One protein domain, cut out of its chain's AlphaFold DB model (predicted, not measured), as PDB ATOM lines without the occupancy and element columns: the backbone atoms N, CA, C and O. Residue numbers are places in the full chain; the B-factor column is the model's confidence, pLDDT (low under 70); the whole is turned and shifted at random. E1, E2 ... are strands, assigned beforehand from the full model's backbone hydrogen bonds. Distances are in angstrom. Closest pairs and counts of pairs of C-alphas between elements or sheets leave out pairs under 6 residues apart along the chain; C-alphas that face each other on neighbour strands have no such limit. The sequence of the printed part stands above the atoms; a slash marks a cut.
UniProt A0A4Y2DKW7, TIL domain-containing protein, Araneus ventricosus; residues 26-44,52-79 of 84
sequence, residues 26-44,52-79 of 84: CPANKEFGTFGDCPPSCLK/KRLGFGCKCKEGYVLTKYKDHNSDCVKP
ATOM      1  N   CYS A  26      55.270 -41.334 -44.410       91.19
ATOM      2  CA  CYS A  26      54.297 -41.177 -45.479       91.19
ATOM      3  C   CYS A  26      54.630 -39.945 -46.341       91.19
ATOM      4  O   CYS A  26      55.141 -38.949 -45.823       91.19
ATOM      5  N   PRO A  27      54.298 -39.972 -47.647       92.31
ATOM      6  CA  PRO A  27      54.467 -38.817 -48.526       92.31
ATOM      7  C   PRO A  27      53.726 -37.563 -48.033       92.31
ATOM      8  O   PRO A  27      52.880 -37.616 -47.136       92.31
ATOM      9  N   ALA A  28      53.995 -36.422 -48.672       93.38
ATOM     10  CA  ALA A  28      53.304 -35.170 -48.377       93.38
ATOM     11  C   ALA A  28      51.771 -35.344 -48.378       93.38
ATOM     12  O   ALA A  28      51.205 -36.070 -49.196       93.38
ATOM     13  N   ASN A  29      51.101 -34.675 -47.434       96.00
ATOM     14  CA  ASN A  29      49.648 -34.744 -47.214       96.00
ATOM     15  C   ASN A  29      49.089 -36.145 -46.898       96.00
ATOM     16  O   ASN A  29      47.870 -36.338 -46.902       96.00
ATOM     17  N   LYS A  30      49.954 -37.110 -46.569       95.69
ATOM     18  CA  LYS A  30      49.566 -38.433 -46.083       95.69
ATOM     19  C   LYS A  30      50.007 -38.653 -44.641       95.69
ATOM     20  O   LYS A  30      50.910 -37.993 -44.130       95.69
ATOM     21  N   GLU A  31      49.341 -39.588 -43.989       94.94
ATOM     22  CA  GLU A  31      49.641 -40.067 -42.644       94.94
ATOM     23  C   GLU A  31      49.411 -41.577 -42.573       94.94
ATOM     24  O   GLU A  31      48.595 -42.130 -43.317       94.94
ATOM     25  N   PHE A  32      50.143 -42.260 -41.697       94.00
ATOM     26  CA  PHE A  32      49.965 -43.693 -41.505       94.00
ATOM     27  C   PHE A  32      48.692 -43.954 -40.697       94.00
ATOM     28  O   PHE A  32      48.482 -43.361 -39.641       94.00
ATOM     29  N   GLY A  33      47.832 -44.852 -41.172       92.56
ATOM     30  CA  GLY A  33      46.610 -45.202 -40.462       92.56
ATOM     31  C   GLY A  33      45.745 -46.223 -41.186       92.56
ATOM     32  O   GLY A  33      46.153 -46.864 -42.155       92.56
ATOM     33  N   THR A  34      44.520 -46.372 -40.693       93.69
ATOM     34  CA  THR A  34      43.488 -47.213 -41.301       93.69
ATOM     35  C   THR A  34      42.635 -46.432 -42.284       93.69
ATOM     36  O   THR A  34      42.314 -45.261 -42.065       93.69
ATOM     37  N   PHE A  35      42.224 -47.091 -43.361       92.75
ATOM     38  CA  PHE A  35      41.328 -46.520 -44.363       92.75
ATOM     39  C   PHE A  35      40.321 -47.560 -44.857       92.75
ATOM     40  O   PHE A  35      40.597 -48.758 -44.871       92.75
ATOM     41  N   GLY A  36      39.125 -47.103 -45.226       90.75
ATOM     42  CA  GLY A  36      38.078 -47.957 -45.787       90.75
ATOM     43  C   GLY A  36      38.164 -48.080 -47.310       90.75
ATOM     44  O   GLY A  36      38.889 -47.337 -47.965       90.75
ATOM     45  N   ASP A  37      37.356 -48.973 -47.879       89.31
ATOM     46  CA  ASP A  37      37.273 -49.207 -49.332       89.31
ATOM     47  C   ASP A  37      36.724 -48.032 -50.156       89.31
ATOM     48  O   ASP A  37      36.867 -48.030 -51.374       89.31
ATOM     49  N   CYS A  38      36.066 -47.054 -49.536       92.50
ATOM     50  CA  CYS A  38      35.583 -45.851 -50.216       92.50
ATOM     51  C   CYS A  38      36.260 -44.615 -49.643       92.50
ATOM     52  O   CYS A  38      35.669 -43.906 -48.826       92.50
ATOM     53  N   PRO A  39      37.518 -44.374 -50.034       93.00
ATOM     54  CA  PRO A  39      38.219 -43.185 -49.606       93.00
ATOM     55  C   PRO A  39      37.618 -41.933 -50.268       93.00
ATOM     56  O   PRO A  39      37.162 -41.998 -51.417       93.00
ATOM     57  N   PRO A  40      37.673 -40.776 -49.587       94.31
ATOM     58  CA  PRO A  40      37.462 -39.479 -50.217       94.31
ATOM     59  C   PRO A  40      38.410 -39.310 -51.410       94.31
ATOM     60  O   PRO A  40      39.603 -39.609 -51.317       94.31
ATOM     61  N   SER A  41      37.890 -38.842 -52.541       96.00
ATOM     62  CA  SER A  41      38.685 -38.642 -53.754       96.00
ATOM     63  C   SER A  41      38.079 -37.564 -54.648       96.00
ATOM     64  O   SER A  41      36.934 -37.166 -54.441       96.00
ATOM     65  N   CYS A  42      38.810 -37.162 -55.684       96.75
ATOM     66  CA  CYS A  42      38.335 -36.252 -56.728       96.75
ATOM     67  C   CYS A  42      37.279 -36.863 -57.669       96.75
ATOM     68  O   CYS A  42      36.788 -36.197 -58.581       96.75
ATOM     69  N   LEU A  43      36.902 -38.132 -57.478       94.94
ATOM     70  CA  LEU A  43      35.849 -38.765 -58.262       94.94
ATOM     71  C   LEU A  43      34.491 -38.117 -57.953       94.94
ATOM     72  O   LEU A  43      33.946 -38.298 -56.870       94.94
ATOM     73  N   LYS A  44      33.910 -37.424 -58.942       91.44
ATOM     74  CA  LYS A  44      32.616 -36.720 -58.820       91.44
ATOM     75  C   LYS A  44      31.441 -37.645 -58.468       91.44
ATOM     76  O   LYS A  44      30.522 -37.225 -57.777       91.44
ATOM     77  N   LYS A  52      32.959 -53.622 -46.966       86.12
ATOM     78  CA  LYS A  52      33.368 -53.224 -45.601       86.12
ATOM     79  C   LYS A  52      34.828 -53.609 -45.297       86.12
ATOM     80  O   LYS A  52      35.135 -54.009 -44.176       86.12
ATOM     81  N   ARG A  53      35.722 -53.564 -46.292       88.75
ATOM     82  CA  ARG A  53      37.140 -53.882 -46.092       88.75
ATOM     83  C   ARG A  53      37.824 -52.703 -45.415       88.75
ATOM     84  O   ARG A  53      37.581 -51.543 -45.752       88.75
ATOM     85  N   LEU A  54      38.722 -53.041 -44.501       91.94
ATOM     86  CA  LEU A  54      39.634 -52.111 -43.863       91.94
ATOM     87  C   LEU A  54      41.051 -52.377 -44.384       91.94
ATOM     88  O   LEU A  54      41.510 -53.520 -44.371       91.94
ATOM     89  N   GLY A  55      41.713 -51.334 -44.869       91.06
ATOM     90  CA  GLY A  55      43.128 -51.322 -45.227       91.06
ATOM     91  C   GLY A  55      43.968 -50.585 -44.182       91.06
ATOM     92  O   GLY A  55      43.440 -49.821 -43.370       91.06
ATOM     93  N   PHE A  56      45.279 -50.818 -44.216       92.81
ATOM     94  CA  PHE A  56      46.283 -50.152 -43.384       92.81
ATOM     95  C   PHE A  56      47.426 -49.645 -44.268       92.81
ATOM     96  O   PHE A  56      47.833 -50.335 -45.202       92.81
ATOM     97  N   GLY A  57      47.946 -48.454 -43.974       92.94
ATOM     98  CA  GLY A  57      49.046 -47.837 -44.719       92.94
ATOM     99  C   GLY A  57      48.950 -46.315 -44.735       92.94
ATOM    100  O   GLY A  57      48.287 -45.717 -43.891       92.94
ATOM    101  N   CYS A  58      49.595 -45.673 -45.709       94.81
ATOM    102  CA  CYS A  58      49.496 -44.227 -45.875       94.81
ATOM    103  C   CYS A  58      48.137 -43.836 -46.471       94.81
ATOM    104  O   CYS A  58      47.825 -44.157 -47.619       94.81
ATOM    105  N   LYS A  59      47.336 -43.104 -45.698       94.94
ATOM    106  CA  LYS A  59      46.082 -42.479 -46.136       94.94
ATOM    107  C   LYS A  59      46.266 -40.973 -46.273       94.94
ATOM    108  O   LYS A  59      47.208 -40.420 -45.714       94.94
ATOM    109  N   CYS A  60      45.373 -40.302 -46.997       97.25
ATOM    110  CA  CYS A  60      45.343 -38.841 -46.968       97.25
ATOM    111  C   CYS A  60      45.036 -38.350 -45.550       97.25
ATOM    112  O   CYS A  60      44.203 -38.944 -44.859       97.25
ATOM    113  N   LYS A  61      45.706 -37.270 -45.141       96.81
ATOM    114  CA  LYS A  61      45.368 -36.540 -43.916       96.81
ATOM    115  C   LYS A  61      43.928 -36.041 -43.984       96.81
ATOM    116  O   LYS A  61      43.365 -35.870 -45.066       96.81
ATOM    117  N   GLU A  62      43.347 -35.775 -42.823       95.69
ATOM    118  CA  GLU A  62      42.028 -35.154 -42.745       95.69
ATOM    119  C   GLU A  62      41.978 -33.843 -43.553       95.69
ATOM    120  O   GLU A  62      42.922 -33.053 -43.545       95.69
ATOM    121  N   GLY A  63      40.894 -33.647 -44.311       96.62
ATOM    122  CA  GLY A  63      40.733 -32.510 -45.226       96.62
ATOM    123  C   GLY A  63      41.388 -32.674 -46.604       96.62
ATOM    124  O   GLY A  63      41.162 -31.832 -47.468       96.62
ATOM    125  N   TYR A  64      42.142 -33.750 -46.846       97.88
ATOM    126  CA  TYR A  64      42.716 -34.074 -48.156       97.88
ATOM    127  C   TYR A  64      42.020 -35.279 -48.794       97.88
ATOM    128  O   TYR A  64      41.527 -36.181 -48.113       97.88
ATOM    129  N   VAL A  65      42.010 -35.318 -50.125       97.56
ATOM    130  CA  VAL A  65      41.349 -36.353 -50.928       97.56
ATOM    131  C   VAL A  65      42.313 -36.956 -51.947       97.56
ATOM    132  O   VAL A  65      43.230 -36.283 -52.420       97.56
ATOM    133  N   LEU A  66      42.110 -38.229 -52.297       97.38
ATOM    134  CA  LEU A  66      42.901 -38.888 -53.338       97.38
ATOM    135  C   LEU A  66      42.599 -38.279 -54.709       97.38
ATOM    136  O   LEU A  66      41.437 -38.159 -55.103       97.38
ATOM    137  N   THR A  67      43.635 -37.989 -55.486       96.81
ATOM    138  CA  THR A  67      43.476 -37.584 -56.892       96.81
ATOM    139  C   THR A  67      42.872 -38.706 -57.741       96.81
ATOM    140  O   THR A  67      42.031 -38.442 -58.600       96.81
ATOM    141  N   LYS A  68      43.232 -39.969 -57.473       95.31
ATOM    142  CA  LYS A  68      42.669 -41.155 -58.136       95.31
ATOM    143  C   LYS A  68      41.907 -42.028 -57.140       95.31
ATOM    144  O   LYS A  68      42.445 -42.462 -56.123       95.31
ATOM    145  N   TYR A  69      40.642 -42.320 -57.441       94.00
ATOM    146  CA  TYR A  69      39.793 -43.136 -56.572       94.00
ATOM    147  C   TYR A  69      40.385 -44.535 -56.333       94.00
ATOM    148  O   TYR A  69      40.789 -45.204 -57.282       94.00
ATOM    149  N   LYS A  70      40.409 -44.972 -55.063       91.69
ATOM    150  CA  LYS A  70      40.980 -46.249 -54.576       91.69
ATOM    151  C   LYS A  70      42.484 -46.460 -54.796       91.69
ATOM    152  O   LYS A  70      43.006 -47.499 -54.398       91.69
ATOM    153  N   ASP A  71      43.198 -45.493 -55.360       94.25
ATOM    154  CA  ASP A  71      44.650 -45.549 -55.481       94.25
ATOM    155  C   ASP A  71      45.294 -44.800 -54.310       94.25
ATOM    156  O   ASP A  71      45.513 -43.591 -54.368       94.25
ATOM    157  N   HIS A  72      45.605 -45.524 -53.235       92.06
ATOM    158  CA  HIS A  72      46.237 -44.955 -52.039       92.06
ATOM    159  C   HIS A  72      47.687 -44.492 -52.262       92.06
ATOM    160  O   HIS A  72      48.230 -43.806 -51.394       92.06
ATOM    161  N   ASN A  73      48.291 -44.786 -53.418       92.50
ATOM    162  CA  ASN A  73      49.591 -44.242 -53.811       92.50
ATOM    163  C   ASN A  73      49.467 -42.907 -54.555       92.50
ATOM    164  O   ASN A  73      50.450 -42.179 -54.641       92.50
ATOM    165  N   SER A  74      48.274 -42.562 -55.055       95.06
ATOM    166  CA  SER A  74      48.028 -41.280 -55.720       95.06
ATOM    167  C   SER A  74      48.181 -40.090 -54.771       95.06
ATOM    168  O   SER A  74      48.066 -40.236 -53.548       95.06
ATOM    169  N   ASP A  75      48.429 -38.906 -55.325       96.50
ATOM    170  CA  ASP A  75      48.608 -37.692 -54.531       96.50
ATOM    171  C   ASP A  75      47.349 -37.333 -53.739       96.50
ATOM    172  O   ASP A  75      46.221 -37.610 -54.164       96.50
ATOM    173  N   CYS A  76      47.564 -36.698 -52.587       97.56
ATOM    174  CA  CYS A  76      46.514 -36.157 -51.735       97.56
ATOM    175  C   CYS A  76      46.486 -34.634 -51.879       97.56
ATOM    176  O   CYS A  76      47.448 -33.948 -51.515       97.56
ATOM    177  N   VAL A  77      45.376 -34.118 -52.392       97.88
ATOM    178  CA  VAL A  77      45.147 -32.688 -52.636       97.88
ATOM    179  C   VAL A  77      43.957 -32.203 -51.821       97.88
ATOM    180  O   VAL A  77      43.198 -33.019 -51.287       97.88
ATOM    181  N   LYS A  78      43.785 -30.888 -51.689       98.00
ATOM    182  CA  LYS A  78      42.532 -30.368 -51.143       98.00
ATOM    183  C   LYS A  78      41.399 -30.578 -52.159       98.00
ATOM    184  O   LYS A  78      41.678 -30.590 -53.359       98.00
ATOM    185  N   PRO A  79      40.138 -30.740 -51.727       96.62
ATOM    186  CA  PRO A  79      39.004 -30.911 -52.638       96.62
ATOM    187  C   PRO A  79      38.896 -29.824 -53.718       96.62
ATOM    188  O   PRO A  79      38.536 -30.122 -54.855       96.62
TER     189      PRO A  79
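This is residues 26 to 44 and 52 to 79 of the 84 residues of the protein "TIL domain-containing protein" of Araneus ventricosus (UniProt A0A4Y2DKW7). This domain has little regular structure: a bowed ribbon of two antiparallel strands, E1 and E2, borders a body of loops, in which residues 61 to 79 fold back on themselves through a short antiparallel pairing of 65 to 66 with 76 to 77. The printed part has 47 residues with no named helix and two strands, E1 then E2, which hold 14 residues; the class is all strand. It is compact, with a radius of gyration of the C-alphas of 9.5 A, and rounded, spanning 24 by 23 by 16 A.

E1, residues 30 to 36, and E2, residues 54 to 60, are antiparallel neighbours at 147 degrees between directions. C-alphas 30 and 60 face each other at 4.3 A. N 33 and O 57 are within hydrogen-bond range at 2.9 A, as are N 55 and O 35 at 2.8 A.

E1 begins at C-alpha 30 (49.566, -38.433, -46.083) and measures 14.9 A from first to last C-alpha. E2 measures 14.8 A and ends at C-alpha 60 (45.343, -38.841, -46.968).

The C-alphas farthest apart, of Ala 28 and Lys 52, are 27.0 A apart. The link across the cut, E1 to E2, lacks residues 45 to 51; C-alphas 44 and 52 are 21.2 A apart. Mean pLDDT of the printed part is 94.2, and no printed residue is under 70.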